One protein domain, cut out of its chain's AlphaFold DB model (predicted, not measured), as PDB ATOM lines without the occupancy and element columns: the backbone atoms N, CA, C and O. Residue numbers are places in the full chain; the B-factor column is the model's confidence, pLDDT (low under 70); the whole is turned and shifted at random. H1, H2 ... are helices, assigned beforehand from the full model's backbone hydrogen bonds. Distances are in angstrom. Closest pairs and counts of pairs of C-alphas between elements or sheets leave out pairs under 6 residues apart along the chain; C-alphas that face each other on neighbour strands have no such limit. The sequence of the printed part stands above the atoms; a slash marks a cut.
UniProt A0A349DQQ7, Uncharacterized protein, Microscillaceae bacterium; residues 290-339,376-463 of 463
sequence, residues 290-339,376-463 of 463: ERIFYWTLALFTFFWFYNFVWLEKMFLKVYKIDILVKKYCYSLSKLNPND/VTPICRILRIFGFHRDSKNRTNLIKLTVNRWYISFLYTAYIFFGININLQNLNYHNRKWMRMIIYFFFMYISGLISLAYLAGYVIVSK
ATOM      1  N   GLU A 290     -70.368  40.235 -26.998       81.50
ATOM      2  CA  GLU A 290     -69.047  40.034 -26.380       81.50
ATOM      3  C   GLU A 290     -68.296  38.835 -26.975       81.50
ATOM      4  O   GLU A 290     -67.067  38.849 -27.078       81.50
ATOM      5  N   ARG A 291     -69.027  37.823 -27.465       84.44
ATOM      6  CA  ARG A 291     -68.435  36.659 -28.146       84.44
ATOM      7  C   ARG A 291     -67.612  37.033 -29.378       84.44
ATOM      8  O   ARG A 291     -66.690  36.294 -29.707       84.44
ATOM      9  N   ILE A 292     -67.891  38.174 -30.015       85.19
ATOM     10  CA  ILE A 292     -67.128  38.658 -31.176       85.19
ATOM     11  C   ILE A 292     -65.659  38.855 -30.789       85.19
ATOM     12  O   ILE A 292     -64.770  38.405 -31.512       85.19
ATOM     13  N   PHE A 293     -65.393  39.465 -29.629       87.50
ATOM     14  CA  PHE A 293     -64.030  39.685 -29.143       87.50
ATOM     15  C   PHE A 293     -63.337  38.361 -28.833       87.50
ATOM     16  O   PHE A 293     -62.204  38.144 -29.262       87.50
ATOM     17  N   TYR A 294     -64.043  37.450 -28.155       88.62
ATOM     18  CA  TYR A 294     -63.517  36.128 -27.826       88.62
ATOM     19  C   TYR A 294     -63.135  35.334 -29.081       88.62
ATOM     20  O   TYR A 294     -62.015  34.837 -29.165       88.62
ATOM     21  N   TRP A 295     -64.023  35.240 -30.076       87.62
ATOM     22  CA  TRP A 295     -63.748  34.487 -31.303       87.62
ATOM     23  C   TRP A 295     -62.684  35.137 -32.172       87.62
ATOM     24  O   TRP A 295     -61.847  34.427 -32.727       87.62
ATOM     25  N   THR A 296     -62.661  36.468 -32.238       90.75
ATOM     26  CA  THR A 296     -61.596  37.187 -32.942       90.75
ATOM     27  C   THR A 296     -60.239  36.869 -32.314       90.75
ATOM     28  O   THR A 296     -59.301  36.507 -33.023       90.75
ATOM     29  N   LEU A 297     -60.141  36.922 -30.981       92.50
ATOM     30  CA  LEU A 297     -58.919  36.580 -30.253       92.50
ATOM     31  C   LEU A 297     -58.559  35.093 -30.400       92.50
ATOM     32  O   LEU A 297     -57.395  34.758 -30.629       92.50
ATOM     33  N   ALA A 298     -59.538  34.192 -30.308       91.69
ATOM     34  CA  ALA A 298     -59.335  32.750 -30.441       91.69
ATOM     35  C   ALA A 298     -58.829  32.366 -31.843       91.69
ATOM     36  O   ALA A 298     -57.885  31.590 -31.975       91.69
ATOM     37  N   LEU A 299     -59.399  32.942 -32.904       92.56
ATOM     38  CA  LEU A 299     -58.911  32.707 -34.263       92.56
ATOM     39  C   LEU A 299     -57.544  33.325 -34.501       92.56
ATOM     40  O   LEU A 299     -56.675  32.674 -35.077       92.56
ATOM     41  N   PHE A 300     -57.334  34.557 -34.039       94.69
ATOM     42  CA  PHE A 300     -56.038  35.209 -34.154       94.69
ATOM     43  C   PHE A 300     -54.942  34.376 -33.473       94.69
ATOM     44  O   PHE A 300     -53.897  34.119 -34.070       94.69
ATOM     45  N   THR A 301     -55.190  33.894 -32.252       93.19
ATOM     46  CA  THR A 301     -54.242  33.052 -31.506       93.19
ATOM     47  C   THR A 301     -54.011  31.698 -32.178       93.19
ATOM     48  O   THR A 301     -52.864  31.252 -32.258       93.19
ATOM     49  N   PHE A 302     -55.054  31.076 -32.737       93.88
ATOM     50  CA  PHE A 302     -54.927  29.857 -33.538       93.88
ATOM     51  C   PHE A 302     -54.028  30.065 -34.766       93.88
ATOM     52  O   PHE A 302     -53.059  29.322 -34.964       93.88
ATOM     53  N   PHE A 303     -54.304  31.093 -35.572       94.44
ATOM     54  CA  PHE A 303     -53.512  31.404 -36.763       94.44
ATOM     55  C   PHE A 303     -52.083  31.808 -36.417       94.44
ATOM     56  O   PHE A 303     -51.147  31.424 -37.116       94.44
ATOM     57  N   TRP A 304     -51.897  32.527 -35.313       93.81
ATOM     58  CA  TRP A 304     -50.579  32.882 -34.815       93.81
ATOM     59  C   TRP A 304     -49.753  31.651 -34.469       93.81
ATOM     60  O   TRP A 304     -48.616  31.534 -34.929       93.81
ATOM     61  N   PHE A 305     -50.329  30.698 -33.737       91.12
ATOM     62  CA  PHE A 305     -49.635  29.461 -33.400       91.12
ATOM     63  C   PHE A 305     -49.316  28.628 -34.649       91.12
ATOM     64  O   PHE A 305     -48.204  28.115 -34.795       91.12
ATOM     65  N   TYR A 306     -50.252  28.545 -35.599       89.69
ATOM     66  CA  TYR A 306     -50.004  27.868 -36.870       89.69
ATOM     67  C   TYR A 306     -48.864  28.543 -37.652       89.69
ATOM     68  O   TYR A 306     -47.914  27.881 -38.079       89.69
ATOM     69  N   ASN A 307     -48.898  29.869 -37.783       89.94
ATOM     70  CA  ASN A 307     -47.849  30.637 -38.450       89.94
ATOM     71  C   ASN A 307     -46.511  30.546 -37.713       89.94
ATOM     72  O   ASN A 307     -45.475  30.554 -38.364       89.94
ATOM     73  N   PHE A 308     -46.495  30.408 -36.387       87.75
ATOM     74  CA  PHE A 308     -45.275  30.177 -35.614       87.75
ATOM     75  C   PHE A 308     -44.598  28.847 -35.992       87.75
ATOM     76  O   PHE A 308     -43.384  28.813 -36.241       87.75
ATOM     77  N   VAL A 309     -45.378  27.765 -36.103       86.00
ATOM     78  CA  VAL A 309     -44.875  26.441 -36.511       86.00
ATOM     79  C   VAL A 309     -44.358  26.480 -37.953       86.00
ATOM     80  O   VAL A 309     -43.248  26.016 -38.225       86.00
ATOM     81  N   TRP A 310     -45.109  27.096 -38.867       82.75
ATOM     82  CA  TRP A 310     -44.843  27.055 -40.311       82.75
ATOM     83  C   TRP A 310     -44.162  28.310 -40.881       82.75
ATOM     84  O   TRP A 310     -44.115  28.468 -42.104       82.75
ATOM     85  N   LEU A 311     -43.611  29.175 -40.018       81.31
ATOM     86  CA  LEU A 311     -43.178  30.536 -40.361       81.31
ATOM     87  C   LEU A 311     -42.295  30.588 -41.605       81.31
ATOM     88  O   LEU A 311     -42.644  31.263 -42.560       81.31
ATOM     89  N   GLU A 312     -41.198  29.832 -41.636       76.94
ATOM     90  CA  GLU A 312     -40.237  29.841 -42.750       76.94
ATOM     91  C   GLU A 312     -40.883  29.512 -44.096       76.94
ATOM     92  O   GLU A 312     -40.600  30.159 -45.101       76.94
ATOM     93  N   LYS A 313     -41.787  28.528 -44.125       80.69
ATOM     94  CA  LYS A 313     -42.470  28.115 -45.355       80.69
ATOM     95  C   LYS A 313     -43.489  29.167 -45.787       80.69
ATOM     96  O   LYS A 313     -43.487  29.557 -46.950       80.69
ATOM     97  N   MET A 314     -44.307  29.659 -44.859       79.25
ATOM     98  CA  MET A 314     -45.298  30.707 -45.137       79.25
ATOM     99  C   MET A 314     -44.630  31.982 -45.658       79.25
ATOM    100  O   MET A 314     -45.012  32.543 -46.677       79.25
ATOM    101  N   PHE A 315     -43.568  32.386 -44.991       72.88
ATOM    102  CA  PHE A 315     -42.922  33.664 -45.191       72.88
ATOM    103  C   PHE A 315     -41.963  33.719 -46.384       72.88
ATOM    104  O   PHE A 315     -41.849  34.750 -47.041       72.88
ATOM    105  N   LEU A 316     -41.261  32.616 -46.673       69.56
ATOM    106  CA  LEU A 316     -40.302  32.556 -47.783       69.56
ATOM    107  C   LEU A 316     -40.927  32.018 -49.071       69.56
ATOM    108  O   LEU A 316     -40.389  32.265 -50.150       69.56
ATOM    109  N   LYS A 317     -42.004  31.224 -48.977       76.44
ATOM    110  CA  LYS A 317     -42.574  30.507 -50.130       76.44
ATOM    111  C   LYS A 317     -44.018  30.870 -50.455       76.44
ATOM    112  O   LYS A 317     -44.435  30.525 -51.553       76.44
ATOM    113  N   VAL A 318     -44.763  31.530 -49.563       80.88
ATOM    114  CA  VAL A 318     -46.190  31.833 -49.781       80.88
ATOM    115  C   VAL A 318     -46.419  33.332 -49.912       80.88
ATOM    116  O   VAL A 318     -46.802  33.771 -50.993       80.88
ATOM    117  N   TYR A 319     -46.153  34.113 -48.861       82.06
ATOM    118  CA  TYR A 319     -46.371  35.561 -48.854       82.06
ATOM    119  C   TYR A 319     -45.196  36.294 -48.209       82.06
ATOM    120  O   TYR A 319     -44.916  36.133 -47.017       82.06
ATOM    121  N   LYS A 320     -44.491  37.098 -49.009       79.38
ATOM    122  CA  LYS A 320     -43.265  37.773 -48.577       79.38
ATOM    123  C   LYS A 320     -43.567  39.169 -48.025       79.38
ATOM    124  O   LYS A 320     -44.209  39.978 -48.686       79.38
ATOM    125  N   ILE A 321     -43.045  39.470 -46.833       80.75
ATOM    126  CA  ILE A 321     -43.088  40.812 -46.227       80.75
ATOM    127  C   ILE A 321     -41.649  41.277 -45.995       80.75
ATOM    128  O   ILE A 321     -41.030  40.907 -44.998       80.75
ATOM    129  N   ASP A 322     -41.098  42.071 -46.918       75.44
ATOM    130  CA  ASP A 322     -39.655  42.359 -46.997       75.44
ATOM    131  C   ASP A 322     -39.035  42.890 -45.694       75.44
ATOM    132  O   ASP A 322     -37.943  42.466 -45.313       75.44
ATOM    133  N   ILE A 323     -39.737  43.776 -44.980       77.88
ATOM    134  CA  ILE A 323     -39.274  44.347 -43.704       77.88
ATOM    135  C   ILE A 323     -39.099  43.249 -42.649       77.88
ATOM    136  O   ILE A 323     -38.066  43.165 -41.980       77.88
ATOM    137  N   LEU A 324     -40.099  42.376 -42.518       79.00
ATOM    138  CA  LEU A 324     -40.034  41.257 -41.590       79.00
ATOM    139  C   LEU A 324     -38.949  40.267 -42.034       79.00
ATOM    140  O   LEU A 324     -38.255  39.723 -41.174       79.00
ATOM    141  N   VAL A 325     -38.787  40.026 -43.348       73.00
ATOM    142  CA  VAL A 325     -37.806  39.057 -43.889       73.00
ATOM    143  C   VAL A 325     -36.400  39.458 -43.506       73.00
ATOM    144  O   VAL A 325     -35.668  38.653 -42.930       73.00
ATOM    145  N   LYS A 326     -36.059  40.730 -43.717       76.62
ATOM    146  CA  LYS A 326     -34.769  41.287 -43.307       76.62
ATOM    147  C   LYS A 326     -34.533  41.107 -41.802       76.62
ATOM    148  O   LYS A 326     -33.459  40.657 -41.405       76.62
ATOM    149  N   LYS A 327     -35.543  41.370 -40.963       77.69
ATOM    150  CA  LYS A 327     -35.448  41.228 -39.496       77.69
ATOM    151  C   LYS A 327     -35.267  39.772 -39.041       77.69
ATOM    152  O   LYS A 327     -34.506  39.514 -38.103       77.69
ATOM    153  N   TYR A 328     -35.927  38.820 -39.703       74.00
ATOM    154  CA  TYR A 328     -35.778  37.388 -39.417       74.00
ATOM    155  C   TYR A 328     -34.394  36.872 -39.830       74.00
ATOM    156  O   TYR A 328     -33.701  36.263 -39.016       74.00
ATOM    157  N   CYS A 329     -33.946  37.185 -41.050       70.31
ATOM    158  CA  CYS A 329     -32.629  36.789 -41.557       70.31
ATOM    159  C   CYS A 329     -31.480  37.392 -40.735       70.31
ATOM    160  O   CYS A 329     -30.527  36.687 -40.417       70.31
ATOM    161  N   TYR A 330     -31.600  38.653 -40.306       72.25
ATOM    162  CA  TYR A 330     -30.637  39.288 -39.398       72.25
ATOM    163  C   TYR A 330     -30.591  38.624 -38.011       72.25
ATOM    164  O   TYR A 330     -29.551  38.568 -37.362       72.25
ATOM    165  N   SER A 331     -31.725  38.108 -37.529       69.25
ATOM    166  CA  SER A 331     -31.762  37.367 -36.262       69.25
ATOM    167  C   SER A 331     -31.101  35.991 -36.384       69.25
ATOM    168  O   SER A 331     -30.469  35.540 -35.432       69.25
ATOM    169  N   LEU A 332     -31.226  35.347 -37.549       67.31
ATOM    170  CA  LEU A 332     -30.563  34.080 -37.868       67.31
ATOM    171  C   LEU A 332     -29.047  34.245 -38.036       67.31
ATOM    172  O   LEU A 332     -28.296  33.420 -37.526       67.31
ATOM    173  N   SER A 333     -28.582  35.322 -38.678       65.56
ATOM    174  CA  SER A 333     -27.146  35.549 -38.904       65.56
ATOM    175  C   SER A 333     -26.337  35.766 -37.617       65.56
ATOM    176  O   SER A 333     -25.122  35.598 -37.624       65.56
ATOM    177  N   LYS A 334     -26.992  36.083 -36.492       62.91
ATOM    178  CA  LYS A 334     -26.355  36.225 -35.170       62.91
ATOM    179  C   LYS A 334     -26.074  34.902 -34.439       62.91
ATOM    180  O   LYS A 334     -25.516  34.952 -33.346       62.91
ATOM    181  N   LEU A 335     -26.481  33.745 -34.975       55.00
ATOM    182  CA  LEU A 335     -26.374  32.456 -34.269       55.00
ATOM    183  C   LEU A 335     -25.056  31.697 -34.470       55.00
ATOM    184  O   LEU A 335     -24.689  30.957 -33.566       55.00
ATOM    185  N   ASN A 336     -24.344  31.883 -35.581       46.44
ATOM    186  CA  ASN A 336     -22.935  31.503 -35.772       46.44
ATOM    187  C   ASN A 336     -22.539  31.811 -37.229       46.44
ATOM    188  O   ASN A 336     -23.300  31.453 -38.128       46.44
ATOM    189  N   PRO A 337     -21.363  32.399 -37.505       45.84
ATOM    190  CA  PRO A 337     -20.898  32.654 -38.872       45.84
ATOM    191  C   PRO A 337     -20.435  31.394 -39.630       45.84
ATOM    192  O   PRO A 337     -20.139  31.484 -40.812       45.84
ATOM    193  N   ASN A 338     -20.391  30.213 -38.998       40.59
ATOM    194  CA  ASN A 338     -19.919  28.977 -39.643       40.59
ATOM    195  C   ASN A 338     -21.037  28.032 -40.126       40.59
ATOM    196  O   ASN A 338     -20.743  27.076 -40.833       40.59
ATOM    197  N   ASP A 339     -22.310  28.322 -39.831       40.53
ATOM    198  CA  ASP A 339     -23.471  27.539 -40.297       40.53
ATOM    199  C   ASP A 339     -24.245  28.284 -41.403       40.53
ATOM    200  O   ASP A 339     -25.479  28.336 -41.430       40.53
ATOM    201  N   VAL A 376     -44.678  14.478 -19.066       31.33
ATOM    202  CA  VAL A 376     -43.612  15.334 -18.496       31.33
ATOM    203  C   VAL A 376     -42.464  15.723 -19.445       31.33
ATOM    204  O   VAL A 376     -41.326  15.420 -19.152       31.33
ATOM    205  N   THR A 377     -42.724  16.440 -20.554       33.88
ATOM    206  CA  THR A 377     -41.730  17.345 -21.217       33.88
ATOM    207  C   THR A 377     -42.329  18.105 -22.434       33.88
ATOM    208  O   THR A 377     -41.931  17.828 -23.571       33.88
ATOM    209  N   PRO A 378     -43.287  19.047 -22.304       38.78
ATOM    210  CA  PRO A 378     -43.850  19.710 -23.491       38.78
ATOM    211  C   PRO A 378     -42.841  20.647 -24.182       38.78
ATOM    212  O   PRO A 378     -42.715  20.644 -25.403       38.78
ATOM    213  N   ILE A 379     -42.040  21.383 -23.405       44.91
ATOM    214  CA  ILE A 379     -41.077  22.364 -23.938       44.91
ATOM    215  C   ILE A 379     -39.849  21.669 -24.555       44.91
ATOM    216  O   ILE A 379     -39.392  22.037 -25.634       44.91
ATOM    217  N   CYS A 380     -39.338  20.608 -23.924       33.44
ATOM    218  CA  CYS A 380     -38.130  19.925 -24.399       33.44
ATOM    219  C   CYS A 380     -38.363  19.033 -25.632       33.44
ATOM    220  O   CYS A 380     -37.416  18.776 -26.375       33.44
ATOM    221  N   ARG A 381     -39.600  18.579 -25.898       34.91
ATOM    222  CA  ARG A 381     -39.920  17.804 -27.114       34.91
ATOM    223  C   ARG A 381     -40.059  18.669 -28.362       34.91
ATOM    224  O   ARG A 381     -39.597  18.240 -29.415       34.91
ATOM    225  N   ILE A 382     -40.588  19.890 -28.246       43.66
ATOM    226  CA  ILE A 382     -40.588  20.847 -29.364       43.66
ATOM    227  C   ILE A 382     -39.141  21.159 -29.763       43.66
ATOM    228  O   ILE A 382     -38.799  21.072 -30.936       43.66
ATOM    229  N   LEU A 383     -38.257  21.386 -28.787       39.25
ATOM    230  CA  LEU A 383     -36.832  21.631 -29.033       39.25
ATOM    231  C   LEU A 383     -36.089  20.425 -29.648       39.25
ATOM    232  O   LEU A 383     -35.136  20.616 -30.399       39.25
ATOM    233  N   ARG A 384     -36.534  19.184 -29.390       35.97
ATOM    234  CA  ARG A 384     -35.948  17.966 -29.989       35.97
ATOM    235  C   ARG A 384     -36.380  17.706 -31.431       35.97
ATOM    236  O   ARG A 384     -35.575  17.174 -32.187       35.97
ATOM    237  N   ILE A 385     -37.592  18.098 -31.832       43.91
ATOM    238  CA  ILE A 385     -38.034  18.012 -33.240       43.91
ATOM    239  C   ILE A 385     -37.178  18.925 -34.142       43.91
ATOM    240  O   ILE A 385     -37.006  18.631 -35.320       43.91
ATOM    241  N   PHE A 386     -36.567  19.974 -33.577       41.56
ATOM    242  CA  PHE A 386     -35.644  20.877 -34.274       41.56
ATOM    243  C   PHE A 386     -34.157  20.474 -34.190       41.56
ATOM    244  O   PHE A 386     -33.312  21.246 -34.624       41.56
ATOM    245  N   GLY A 387     -33.820  19.281 -33.681       37.66
ATOM    246  CA  GLY A 387     -32.471  18.713 -33.817       37.66
ATOM    247  C   GLY A 387     -31.362  19.405 -33.012       37.66
ATOM    248  O   GLY A 387     -30.285  19.624 -33.548       37.66
ATOM    249  N   PHE A 388     -31.582  19.732 -31.734       44.53
ATOM    250  CA  PHE A 388     -30.565  20.417 -30.921       44.53
ATOM    251  C   PHE A 388     -29.987  19.551 -29.789       44.53
ATOM    252  O   PHE A 388     -30.706  19.069 -28.908       44.53
ATOM    253  N   HIS A 389     -28.661  19.374 -29.817       38.75
ATOM    254  CA  HIS A 389     -27.859  18.807 -28.731       38.75
ATOM    255  C   HIS A 389     -27.552  19.859 -27.651       38.75
ATOM    256  O   HIS A 389     -27.604  21.067 -27.877       38.75
ATOM    257  N   ARG A 390     -27.311  19.363 -26.437       41.84
ATOM    258  CA  ARG A 390     -27.272  20.100 -25.169       41.84
ATOM    259  C   ARG A 390     -25.913  20.786 -24.986       41.84
ATOM    260  O   ARG A 390     -25.026  20.180 -24.405       41.84
ATOM    261  N   ASP A 391     -25.779  22.038 -25.425       45.31
ATOM    262  CA  ASP A 391     -24.597  22.865 -25.137       45.31
ATOM    263  C   ASP A 391     -24.988  24.229 -24.531       45.31
ATOM    264  O   ASP A 391     -25.886  24.921 -25.027       45.31
ATOM    265  N   SER A 392     -24.391  24.597 -23.392       46.69
ATOM    266  CA  SER A 392     -24.919  25.646 -22.497       46.69
ATOM    267  C   SER A 392     -24.652  27.077 -22.987       46.69
ATOM    268  O   SER A 392     -25.458  27.968 -22.704       46.69
ATOM    269  N   LYS A 393     -23.597  27.297 -23.791       49.88
ATOM    270  CA  LYS A 393     -23.220  28.621 -24.334       49.88
ATOM    271  C   LYS A 393     -24.188  29.154 -25.400       49.88
ATOM    272  O   LYS A 393     -24.353  30.365 -25.517       49.88
ATOM    273  N   ASN A 394     -24.906  28.280 -26.107       56.38
ATOM    274  CA  ASN A 394     -25.872  28.672 -27.144       56.38
ATOM    275  C   ASN A 394     -27.304  28.879 -26.631       56.38
ATOM    276  O   ASN A 394     -28.171  29.342 -27.377       56.38
ATOM    277  N   ARG A 395     -27.577  28.593 -25.351       53.78
ATOM    278  CA  ARG A 395     -28.935  28.641 -24.786       53.78
ATOM    279  C   ARG A 395     -29.547  30.045 -24.839       53.78
ATOM    280  O   ARG A 395     -30.714  30.183 -25.192       53.78
ATOM    281  N   THR A 396     -28.764  31.086 -24.559       60.09
ATOM    282  CA  THR A 396     -29.231  32.483 -24.592       60.09
ATOM    283  C   THR A 396     -29.575  32.937 -26.012       60.09
ATOM    284  O   THR A 396     -30.589  33.605 -26.215       60.09
ATOM    285  N   ASN A 397     -28.783  32.536 -27.010       64.25
ATOM    286  CA  ASN A 397     -29.042  32.866 -28.413       64.25
ATOM    287  C   ASN A 397     -30.237  32.077 -28.972       64.25
ATOM    288  O   ASN A 397     -31.057  32.642 -29.692       64.25
ATOM    289  N   LEU A 398     -30.407  30.817 -28.560       59.06
ATOM    290  CA  LEU A 398     -31.581  29.993 -28.883       59.06
ATOM    291  C   LEU A 398     -32.880  30.559 -28.284       59.06
ATOM    292  O   LEU A 398     -33.912  30.593 -28.960       59.06
ATOM    293  N   ILE A 399     -32.840  31.048 -27.040       66.75
ATOM    294  CA  ILE A 399     -33.986  31.722 -26.409       66.75
ATOM    295  C   ILE A 399     -34.320  33.008 -27.172       66.75
ATOM    296  O   ILE A 399     -35.476  33.205 -27.543       66.75
ATOM    297  N   LYS A 400     -33.317  33.842 -27.486       69.31
ATOM    298  CA  LYS A 400     -33.505  35.068 -28.283       69.31
ATOM    299  C   LYS A 400     -34.106  34.774 -29.661       69.31
ATOM    300  O   LYS A 400     -35.023  35.473 -30.081       69.31
ATOM    301  N   LEU A 401     -33.648  33.720 -30.339       68.38
ATOM    302  CA  LEU A 401     -34.204  33.292 -31.625       68.38
ATOM    303  C   LEU A 401     -35.667  32.862 -31.491       68.38
ATOM    304  O   LEU A 401     -36.508  33.251 -32.298       68.38
ATOM    305  N   THR A 402     -35.975  32.078 -30.458       71.38
ATOM    306  CA  THR A 402     -37.335  31.595 -30.208       71.38
ATOM    307  C   THR A 402     -38.273  32.769 -29.934       71.38
ATOM    308  O   THR A 402     -39.315  32.871 -30.577       71.38
ATOM    309  N   VAL A 403     -37.879  33.707 -29.068       76.81
ATOM    310  CA  VAL A 403     -38.634  34.941 -28.784       76.81
ATOM    311  C   VAL A 403     -38.826  35.781 -30.051       76.81
ATOM    312  O   VAL A 403     -39.942  36.219 -30.336       76.81
ATOM    313  N   ASN A 404     -37.785  35.940 -30.872       78.88
ATOM    314  CA  ASN A 404     -37.897  36.647 -32.150       78.88
ATOM    315  C   ASN A 404     -38.850  35.941 -33.123       78.88
ATOM    316  O   ASN A 404     -39.622  36.611 -33.804       78.88
ATOM    317  N   ARG A 405     -38.853  34.605 -33.175       81.75
ATOM    318  CA  ARG A 405     -39.792  33.829 -34.003       81.75
ATOM    319  C   ARG A 405     -41.238  34.018 -33.538       81.75
ATOM    320  O   ARG A 405     -42.123  34.213 -34.370       81.75
ATOM    321  N   TRP A 406     -41.478  34.012 -32.228       86.12
ATOM    322  CA  TRP A 406     -42.785  34.323 -31.637       86.12
ATOM    323  C   TRP A 406     -43.261  35.729 -32.026       86.12
ATOM    324  O   TRP A 406     -44.373  35.888 -32.527       86.12
ATOM    325  N   TYR A 407     -42.391  36.732 -31.893       86.06
ATOM    326  CA  TYR A 407     -42.702  38.118 -32.251       86.06
ATOM    327  C   TYR A 407     -42.954  38.307 -33.756       86.06
ATOM    328  O   TYR A 407     -43.928  38.940 -34.160       86.06
ATOM    329  N   ILE A 408     -42.108  37.731 -34.613       84.38
ATOM    330  CA  ILE A 408     -42.232  37.865 -36.071       84.38
ATOM    331  C   ILE A 408     -43.477  37.132 -36.581       84.38
ATOM    332  O   ILE A 408     -44.196  37.678 -37.413       84.38
ATOM    333  N   SER A 409     -43.776  35.938 -36.062       89.31
ATOM    334  CA  SER A 409     -45.015  35.221 -36.404       89.31
ATOM    335  C   SER A 409     -46.273  35.947 -35.925       89.31
ATOM    336  O   SER A 409     -47.285  35.913 -36.624       89.31
ATOM    337  N   PHE A 410     -46.215  36.644 -34.785       91.38
ATOM    338  CA  PHE A 410     -47.313  37.491 -34.314       91.38
ATOM    339  C   PHE A 410     -47.572  38.633 -35.297       91.38
ATOM    340  O   PHE A 410     -48.686  38.765 -35.799       91.38
ATOM    341  N   LEU A 411     -46.535  39.409 -35.635       89.50
ATOM    342  CA  LEU A 411     -46.657  40.529 -36.576       89.50
ATOM    343  C   LEU A 411     -47.094  40.074 -37.967       89.50
ATOM    344  O   LEU A 411     -47.915  40.732 -38.596       89.50
ATOM    345  N   TYR A 412     -46.569  38.942 -38.438       88.88
ATOM    346  CA  TYR A 412     -46.956  38.355 -39.717       88.88
ATOM    347  C   TYR A 412     -48.444  37.980 -39.732       88.88
ATOM    348  O   TYR A 412     -49.165  38.327 -40.666       88.88
ATOM    349  N   THR A 413     -48.924  37.327 -38.670       91.88
ATOM    350  CA  THR A 413     -50.350  37.006 -38.508       91.88
ATOM    351  C   THR A 413     -51.195  38.270 -38.429       91.88
ATOM    352  O   THR A 413     -52.189  38.355 -39.135       91.88
ATOM    353  N   ALA A 414     -50.796  39.267 -37.635       91.19
ATOM    354  CA  ALA A 414     -51.519  40.532 -37.505       91.19
ATOM    355  C   ALA A 414     -51.625  41.278 -38.834       91.19
ATOM    356  O   ALA A 414     -52.705  41.755 -39.175       91.19
ATOM    357  N   TYR A 415     -50.539  41.305 -39.608       89.31
ATOM    358  CA  TYR A 415     -50.519  41.928 -40.925       89.31
ATOM    359  C   TYR A 415     -51.524  41.288 -41.885       89.31
ATOM    360  O   TYR A 415     -52.173  42.002 -42.632       89.31
ATOM    361  N   ILE A 416     -51.669  39.960 -41.878       90.00
ATOM    362  CA  ILE A 416     -52.591  39.281 -42.801       90.00
ATOM    363  C   ILE A 416     -54.018  39.270 -42.250       90.00
ATOM    364  O   ILE A 416     -54.961  39.528 -42.984       90.00
ATOM    365  N   PHE A 417     -54.190  38.985 -40.963       91.62
ATOM    366  CA  PHE A 417     -55.499  38.831 -40.333       91.62
ATOM    367  C   PHE A 417     -56.250  40.168 -40.222       91.62
ATOM    368  O   PHE A 417     -57.447  40.217 -40.458       91.62
ATOM    369  N   PHE A 418     -55.572  41.277 -39.925       90.75
ATOM    370  CA  PHE A 418     -56.209  42.603 -39.890       90.75
ATOM    371  C   PHE A 418     -55.955  43.426 -41.165       90.75
ATOM    372  O   PHE A 418     -56.365  44.581 -41.250       90.75
ATOM    373  N   GLY A 419     -55.244  42.862 -42.144       78.25
ATOM    374  CA  GLY A 419     -54.638  43.589 -43.256       78.25
ATOM    375  C   GLY A 419     -55.614  44.097 -44.298       78.25
ATOM    376  O   GLY A 419     -55.891  43.406 -45.264       78.25
ATOM    377  N   ILE A 420     -56.034  45.353 -44.183       61.25
ATOM    378  CA  ILE A 420     -56.923  46.019 -45.152       61.25
ATOM    379  C   ILE A 420     -56.241  46.238 -46.531       61.25
ATOM    380  O   ILE A 420     -56.929  46.480 -47.514       61.25
ATOM    381  N   ASN A 421     -54.912  46.066 -46.644       66.12
ATOM    382  CA  ASN A 421     -54.124  46.289 -47.871       66.12
ATOM    383  C   ASN A 421     -53.145  45.136 -48.186       66.12
ATOM    384  O   ASN A 421     -51.920  45.299 -48.155       66.12
ATOM    385  N   ILE A 422     -53.662  43.945 -48.492       80.38
ATOM    386  CA  ILE A 422     -52.823  42.836 -48.974       80.38
ATOM    387  C   ILE A 422     -52.384  43.095 -50.420       80.38
ATOM    388  O   ILE A 422     -53.202  43.103 -51.335       80.38
ATOM    389  N   ASN A 423     -51.073  43.226 -50.646       80.62
ATOM    390  CA  ASN A 423     -50.520  43.265 -52.001       80.62
ATOM    391  C   ASN A 423     -50.383  41.842 -52.567       80.62
ATOM    392  O   ASN A 423     -49.509  41.088 -52.135       80.62
ATOM    393  N   LEU A 424     -51.223  41.484 -53.541       79.75
ATOM    394  CA  LEU A 424     -51.229  40.164 -54.185       79.75
ATOM    395  C   LEU A 424     -49.958  39.866 -54.996       79.75
ATOM    396  O   LEU A 424     -49.655  38.696 -55.216       79.75
ATOM    397  N   GLN A 425     -49.175  40.878 -55.383       77.81
ATOM    398  CA  GLN A 425     -47.901  40.681 -56.089       77.81
ATOM    399  C   GLN A 425     -46.859  39.952 -55.226       77.81
ATOM    400  O   GLN A 425     -45.972  39.282 -55.747       77.81
ATOM    401  N   ASN A 426     -46.996  40.027 -53.899       77.88
ATOM    402  CA  ASN A 426     -46.114  39.340 -52.955       77.88
ATOM    403  C   ASN A 426     -46.496  37.866 -52.735       77.88
ATOM    404  O   ASN A 426     -45.818  37.167 -51.972       77.88
ATOM    405  N   LEU A 427     -47.584  37.397 -53.359       81.12
ATOM    406  CA  LEU A 427     -48.068  36.026 -53.254       81.12
ATOM    407  C   LEU A 427     -47.438  35.151 -54.344       81.12
ATOM    408  O   LEU A 427     -47.594  35.395 -55.538       81.12
ATOM    409  N   ASN A 428     -46.771  34.072 -53.945       76.12
ATOM    410  CA  ASN A 428     -46.122  33.162 -54.889       76.12
ATOM    411  C   ASN A 428     -47.089  32.065 -55.378       76.12
ATOM    412  O   ASN A 428     -47.052  30.926 -54.906       76.12
ATOM    413  N   TYR A 429     -47.979  32.410 -56.314       71.25
ATOM    414  CA  TYR A 429     -49.066  31.527 -56.774       71.25
ATOM    415  C   TYR A 429     -48.667  30.497 -57.846       71.25
ATOM    416  O   TYR A 429     -49.401  29.539 -58.084       71.25
ATOM    417  N   HIS A 430     -47.500  30.639 -58.480       64.50
ATOM    418  CA  HIS A 430     -47.092  29.776 -59.597       64.50
ATOM    419  C   HIS A 430     -46.643  28.365 -59.184       64.50
ATOM    420  O   HIS A 430     -46.545  27.466 -60.022       64.50
ATOM    421  N   ASN A 431     -46.388  28.123 -57.899       70.31
ATOM    422  CA  ASN A 431     -45.874  26.840 -57.433       70.31
ATOM    423  C   ASN A 431     -46.991  25.939 -56.876       70.31
ATOM    424  O   ASN A 431     -47.372  26.053 -55.708       70.31
ATOM    425  N   ARG A 432     -47.453  24.967 -57.684       72.00
ATOM    426  CA  ARG A 432     -48.491  23.983 -57.293       72.00
ATOM    427  C   ARG A 432     -48.204  23.266 -55.966       72.00
ATOM    428  O   ARG A 432     -49.146  22.868 -55.284       72.00
ATOM    429  N   LYS A 433     -46.933  23.132 -55.559       76.69
ATOM    430  CA  LYS A 433     -46.550  22.485 -54.289       76.69
ATOM    431  C   LYS A 433     -47.054  23.238 -53.047       76.69
ATOM    432  O   LYS A 433     -47.201  22.615 -51.999       76.69
ATOM    433  N   TRP A 434     -47.352  24.536 -53.151       79.75
ATOM    434  CA  TRP A 434     -47.752  25.385 -52.017       79.75
ATOM    435  C   TRP A 434     -49.235  25.778 -52.006       79.75
ATOM    436  O   TRP A 434     -49.658  26.518 -51.120       79.75
ATOM    437  N   MET A 435     -50.054  25.224 -52.908       82.12
ATOM    438  CA  MET A 435     -51.484  25.553 -53.023       82.12
ATOM    439  C   MET A 435     -52.259  25.430 -51.705       82.12
ATOM    440  O   MET A 435     -53.061  26.298 -51.385       82.12
ATOM    441  N   ARG A 436     -51.982  24.403 -50.888       84.62
ATOM    442  CA  ARG A 436     -52.631  24.245 -49.570       84.62
ATOM    443  C   ARG A 436     -52.344  25.418 -48.625       84.62
ATOM    444  O   ARG A 436     -53.232  25.842 -47.896       84.62
ATOM    445  N   MET A 437     -51.125  25.954 -48.655       83.44
ATOM    446  CA  MET A 437     -50.738  27.093 -47.818       83.44
ATOM    447  C   MET A 437     -51.284  28.420 -48.356       83.44
ATOM    448  O   MET A 437     -51.585  29.315 -47.572       83.44
ATOM    449  N   ILE A 438     -51.465  28.534 -49.675       86.06
ATOM    450  CA  ILE A 438     -52.152  29.672 -50.300       86.06
ATOM    451  C   ILE A 438     -53.639  29.678 -49.915       86.06
ATOM    452  O   ILE A 438     -54.166  30.712 -49.519       86.06
ATOM    453  N   ILE A 439     -54.311  28.522 -49.954       88.06
ATOM    454  CA  ILE A 439     -55.702  28.393 -49.485       88.06
ATOM    455  C   ILE A 439     -55.801  28.786 -48.006       88.06
ATOM    456  O   ILE A 439     -56.679  29.559 -47.635       88.06
ATOM    457  N   TYR A 440     -54.872  28.310 -47.171       91.12
ATOM    458  CA  TYR A 440     -54.780  28.719 -45.767       91.12
ATOM    459  C   TYR A 440     -54.588  30.238 -45.605       91.12
ATOM    460  O   TYR A 440     -55.248  30.845 -44.766       91.12
ATOM    461  N   PHE A 441     -53.730  30.862 -46.418       90.50
ATOM    462  CA  PHE A 441     -53.525  32.312 -46.408       90.50
ATOM    463  C   PHE A 441     -54.834  33.069 -46.668       90.50
ATOM    464  O   PHE A 441     -55.198  33.944 -45.882       90.50
ATOM    465  N   PHE A 442     -55.576  32.692 -47.713       89.88
ATOM    466  CA  PHE A 442     -56.873  33.307 -48.007       89.88
ATOM    467  C   PHE A 442     -57.907  33.024 -46.921       89.88
ATOM    468  O   PHE A 442     -58.661  33.920 -46.557       89.88
ATOM    469  N   PHE A 443     -57.924  31.817 -46.355       90.62
ATOM    470  CA  PHE A 443     -58.811  31.480 -45.244       90.62
ATOM    471  C   PHE A 443     -58.545  32.354 -44.009       90.62
ATOM    472  O   PHE A 443     -59.488  32.889 -43.425       90.62
ATOM    473  N   MET A 444     -57.276  32.549 -43.642       92.50
ATOM    474  CA  MET A 444     -56.869  33.445 -42.554       92.50
ATOM    475  C   MET A 444     -57.274  34.894 -42.842       92.50
ATOM    476  O   MET A 444     -57.845  35.548 -41.970       92.50
ATOM    477  N   TYR A 445     -57.034  35.374 -44.065       91.06
ATOM    478  CA  TYR A 445     -57.397  36.730 -44.472       91.06
ATOM    479  C   TYR A 445     -58.912  36.974 -44.433       91.06
ATOM    480  O   TYR A 445     -59.368  37.923 -43.803       91.06
ATOM    481  N   ILE A 446     -59.707  36.088 -45.043       89.94
ATOM    482  CA  ILE A 446     -61.173  36.187 -45.063       89.94
ATOM    483  C   ILE A 446     -61.733  36.118 -43.639       89.94
ATOM    484  O   ILE A 446     -62.591  36.922 -43.281       89.94
ATOM    485  N   SER A 447     -61.226  35.205 -42.803       89.75
ATOM    486  CA  SER A 447     -61.630  35.111 -41.391       89.75
ATOM    487  C   SER A 447     -61.355  36.415 -40.636       89.75
ATOM    488  O   SER A 447     -62.170  36.858 -39.826       89.75
ATOM    489  N   GLY A 448     -60.222  37.046 -40.935       90.94
ATOM    490  CA  GLY A 448     -59.830  38.341 -40.407       90.94
ATOM    491  C   GLY A 448     -60.740  39.492 -40.843       90.94
ATOM    492  O   GLY A 448     -61.258  40.216 -39.993       90.94
ATOM    493  N   LEU A 449     -61.036  39.599 -42.144       89.56
ATOM    494  CA  LEU A 449     -61.989  40.578 -42.688       89.56
ATOM    495  C   LEU A 449     -63.386  40.428 -42.079       89.56
ATOM    496  O   LEU A 449     -64.002  41.422 -41.699       89.56
ATOM    497  N   ILE A 450     -63.876  39.191 -41.954       86.94
ATOM    498  CA  ILE A 450     -65.163  38.896 -41.315       86.94
ATOM    499  C   ILE A 450     -65.143  39.372 -39.857       86.94
ATOM    500  O   ILE A 450     -66.070  40.052 -39.416       86.94
ATOM    501  N   SER A 451     -64.073  39.069 -39.118       88.62
ATOM    502  CA  SER A 451     -63.909  39.511 -37.727       88.62
ATOM    503  C   SER A 451     -63.913  41.040 -37.614       88.62
ATOM    504  O   SER A 451     -64.611  41.591 -36.763       88.62
ATOM    505  N   LEU A 452     -63.202  41.733 -38.508       89.19
ATOM    506  CA  LEU A 452     -63.145  43.195 -38.550       89.19
ATOM    507  C   LEU A 452     -64.511  43.814 -38.875       89.19
ATOM    508  O   LEU A 452     -64.918  44.764 -38.211       89.19
ATOM    509  N   ALA A 453     -65.241  43.259 -39.846       86.12
ATOM    510  CA  ALA A 453     -66.584  43.717 -40.199       86.12
ATOM    511  C   ALA A 453     -67.547  43.612 -39.004       86.12
ATOM    512  O   ALA A 453     -68.309  44.542 -38.731       86.12
ATOM    513  N   TYR A 454     -67.469  42.519 -38.239       83.12
ATOM    514  CA  TYR A 454     -68.271  42.350 -37.026       83.12
ATOM    515  C   TYR A 454     -67.849  43.280 -35.885       83.12
ATOM    516  O   TYR A 454     -68.718  43.813 -35.195       83.12
ATOM    517  N   LEU A 455     -66.548  43.517 -35.697       85.56
ATOM    518  CA  LEU A 455     -66.052  44.500 -34.728       85.56
ATOM    519  C   LEU A 455     -66.491  45.925 -35.092       85.56
ATOM    520  O   LEU A 455     -66.946  46.665 -34.223       85.56
ATOM    521  N   ALA A 456     -66.428  46.299 -36.373       84.94
ATOM    522  CA  ALA A 456     -66.924  47.586 -36.851       84.94
ATOM    523  C   ALA A 456     -68.437  47.724 -36.615       84.94
ATOM    524  O   ALA A 456     -68.890  48.729 -36.069       84.94
ATOM    525  N   GLY A 457     -69.214  46.682 -36.935       81.19
ATOM    526  CA  GLY A 457     -70.649  46.635 -36.652       81.19
ATOM    527  C   GLY A 457     -70.972  46.750 -35.157       81.19
ATOM    528  O   GLY A 457     -71.927  47.430 -34.788       81.19
ATOM    529  N   TYR A 458     -70.159  46.151 -34.282       80.69
ATOM    530  CA  TYR A 458     -70.292  46.320 -32.834       80.69
ATOM    531  C   TYR A 458     -70.146  47.785 -32.416       80.69
ATOM    532  O   TYR A 458     -71.016  48.298 -31.716       80.69
ATOM    533  N   VAL A 459     -69.086  48.456 -32.883       82.06
ATOM    534  CA  VAL A 459     -68.803  49.863 -32.558       82.06
ATOM    535  C   VAL A 459     -69.928  50.777 -33.043       82.06
ATOM    536  O   VAL A 459     -70.386  51.627 -32.281       82.06
ATOM    537  N   ILE A 460     -70.414  50.571 -34.270       80.88
ATOM    538  CA  ILE A 460     -71.486  51.386 -34.862       80.88
ATOM    539  C   ILE A 460     -72.794  51.244 -34.077       80.88
ATOM    540  O   ILE A 460     -73.429  52.247 -33.794       80.88
ATOM    541  N   VAL A 461     -73.181  50.021 -33.696       67.75
ATOM    542  CA  VAL A 461     -74.454  49.750 -32.992       67.75
ATOM    543  C   VAL A 461     -74.350  49.996 -31.474       67.75
ATOM    544  O   VAL A 461     -75.335  49.872 -30.753       67.75
ATOM    545  N   SER A 462     -73.149  50.256 -30.951       59.66
ATOM    546  CA  SER A 462     -72.928  50.606 -29.536       59.66
ATOM    547  C   SER A 462     -73.007  52.110 -29.248       59.66
ATOM    548  O   SER A 462     -73.011  52.491 -28.079       59.66
ATOM    549  N   LYS A 463     -73.065  52.933 -30.300       48.91
ATOM    550  CA  LYS A 463     -73.450  54.345 -30.249       48.91
ATOM    551  C   LYS A 463     -74.942  54.459 -30.525       48.91
ATOM    552  O   LYS A 463     -75.549  55.374 -29.932       48.91
TER     553      LYS A 463
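This is residues 290 to 339 and 376 to 463 of the 463 residues of an uncharacterized protein of Microscillaceae bacterium (UniProt A0A349DQQ7). Two antiparallel helix pairs, H1 with H5 and H2 with H4, meet where H4 crosses H1 steeply, while the small H3 lies away from the other helices. The long link after H4 loops back to H5, and residues 376 to 382 stick out. The printed part has 138 residues with five named helices, H1 to H5 in order, and no named strand: all helix. It is loose, with a radius of gyration of the C-alphas of 17.7 A, and spans 57 by 40 by 25 A.

H1, residues 291 to 317, begins at C-alpha (-68.435, 36.659, -28.146), is 34.5 A long and has a kink of 86 degrees near residue 310. H2 is residues 322 to 333 and H3 residues 378 to 385. H4, residues 392 to 417, is 37.8 A long. H5, residues 432 to 461, is 43.9 A long and ends at C-alpha (-74.454, 49.750, -32.992).

The hub H4 touches H1 at a steep tilt of 61 degrees, closest at the C-alphas of Phe 308 and Ser 409, 5.1 A. H4 touches H2 at a shallow tilt of 10 degrees, opposite ways, closest at C-alphas 401 and 331, 6.6 A. With residues 416 to 417 alone it touches H5, closest at C-alphas 417 and 448, 4.4 A. H1 and H5 touch at a shallow tilt of 27 degrees, opposite ways, closest at C-alphas 296 and 451, 5.8 A. H3 touches no helix. In H2 every O i to N i+4 pair is within hydrogen-bond range; H1 has 21 of 23, H3 3 of 4, H4 20 of 22 and H5 24 of 26.

The farthest C-alphas, of Asn 338 and Lys 463, are 60.0 A apart. Residues 340 to 375 are not printed; C-alphas 339 and 376 are 32.1 A apart across the cut. H4 to H5 is a long link. Residues 331 to 339 and 376 to 401 are among those with pLDDT under 70.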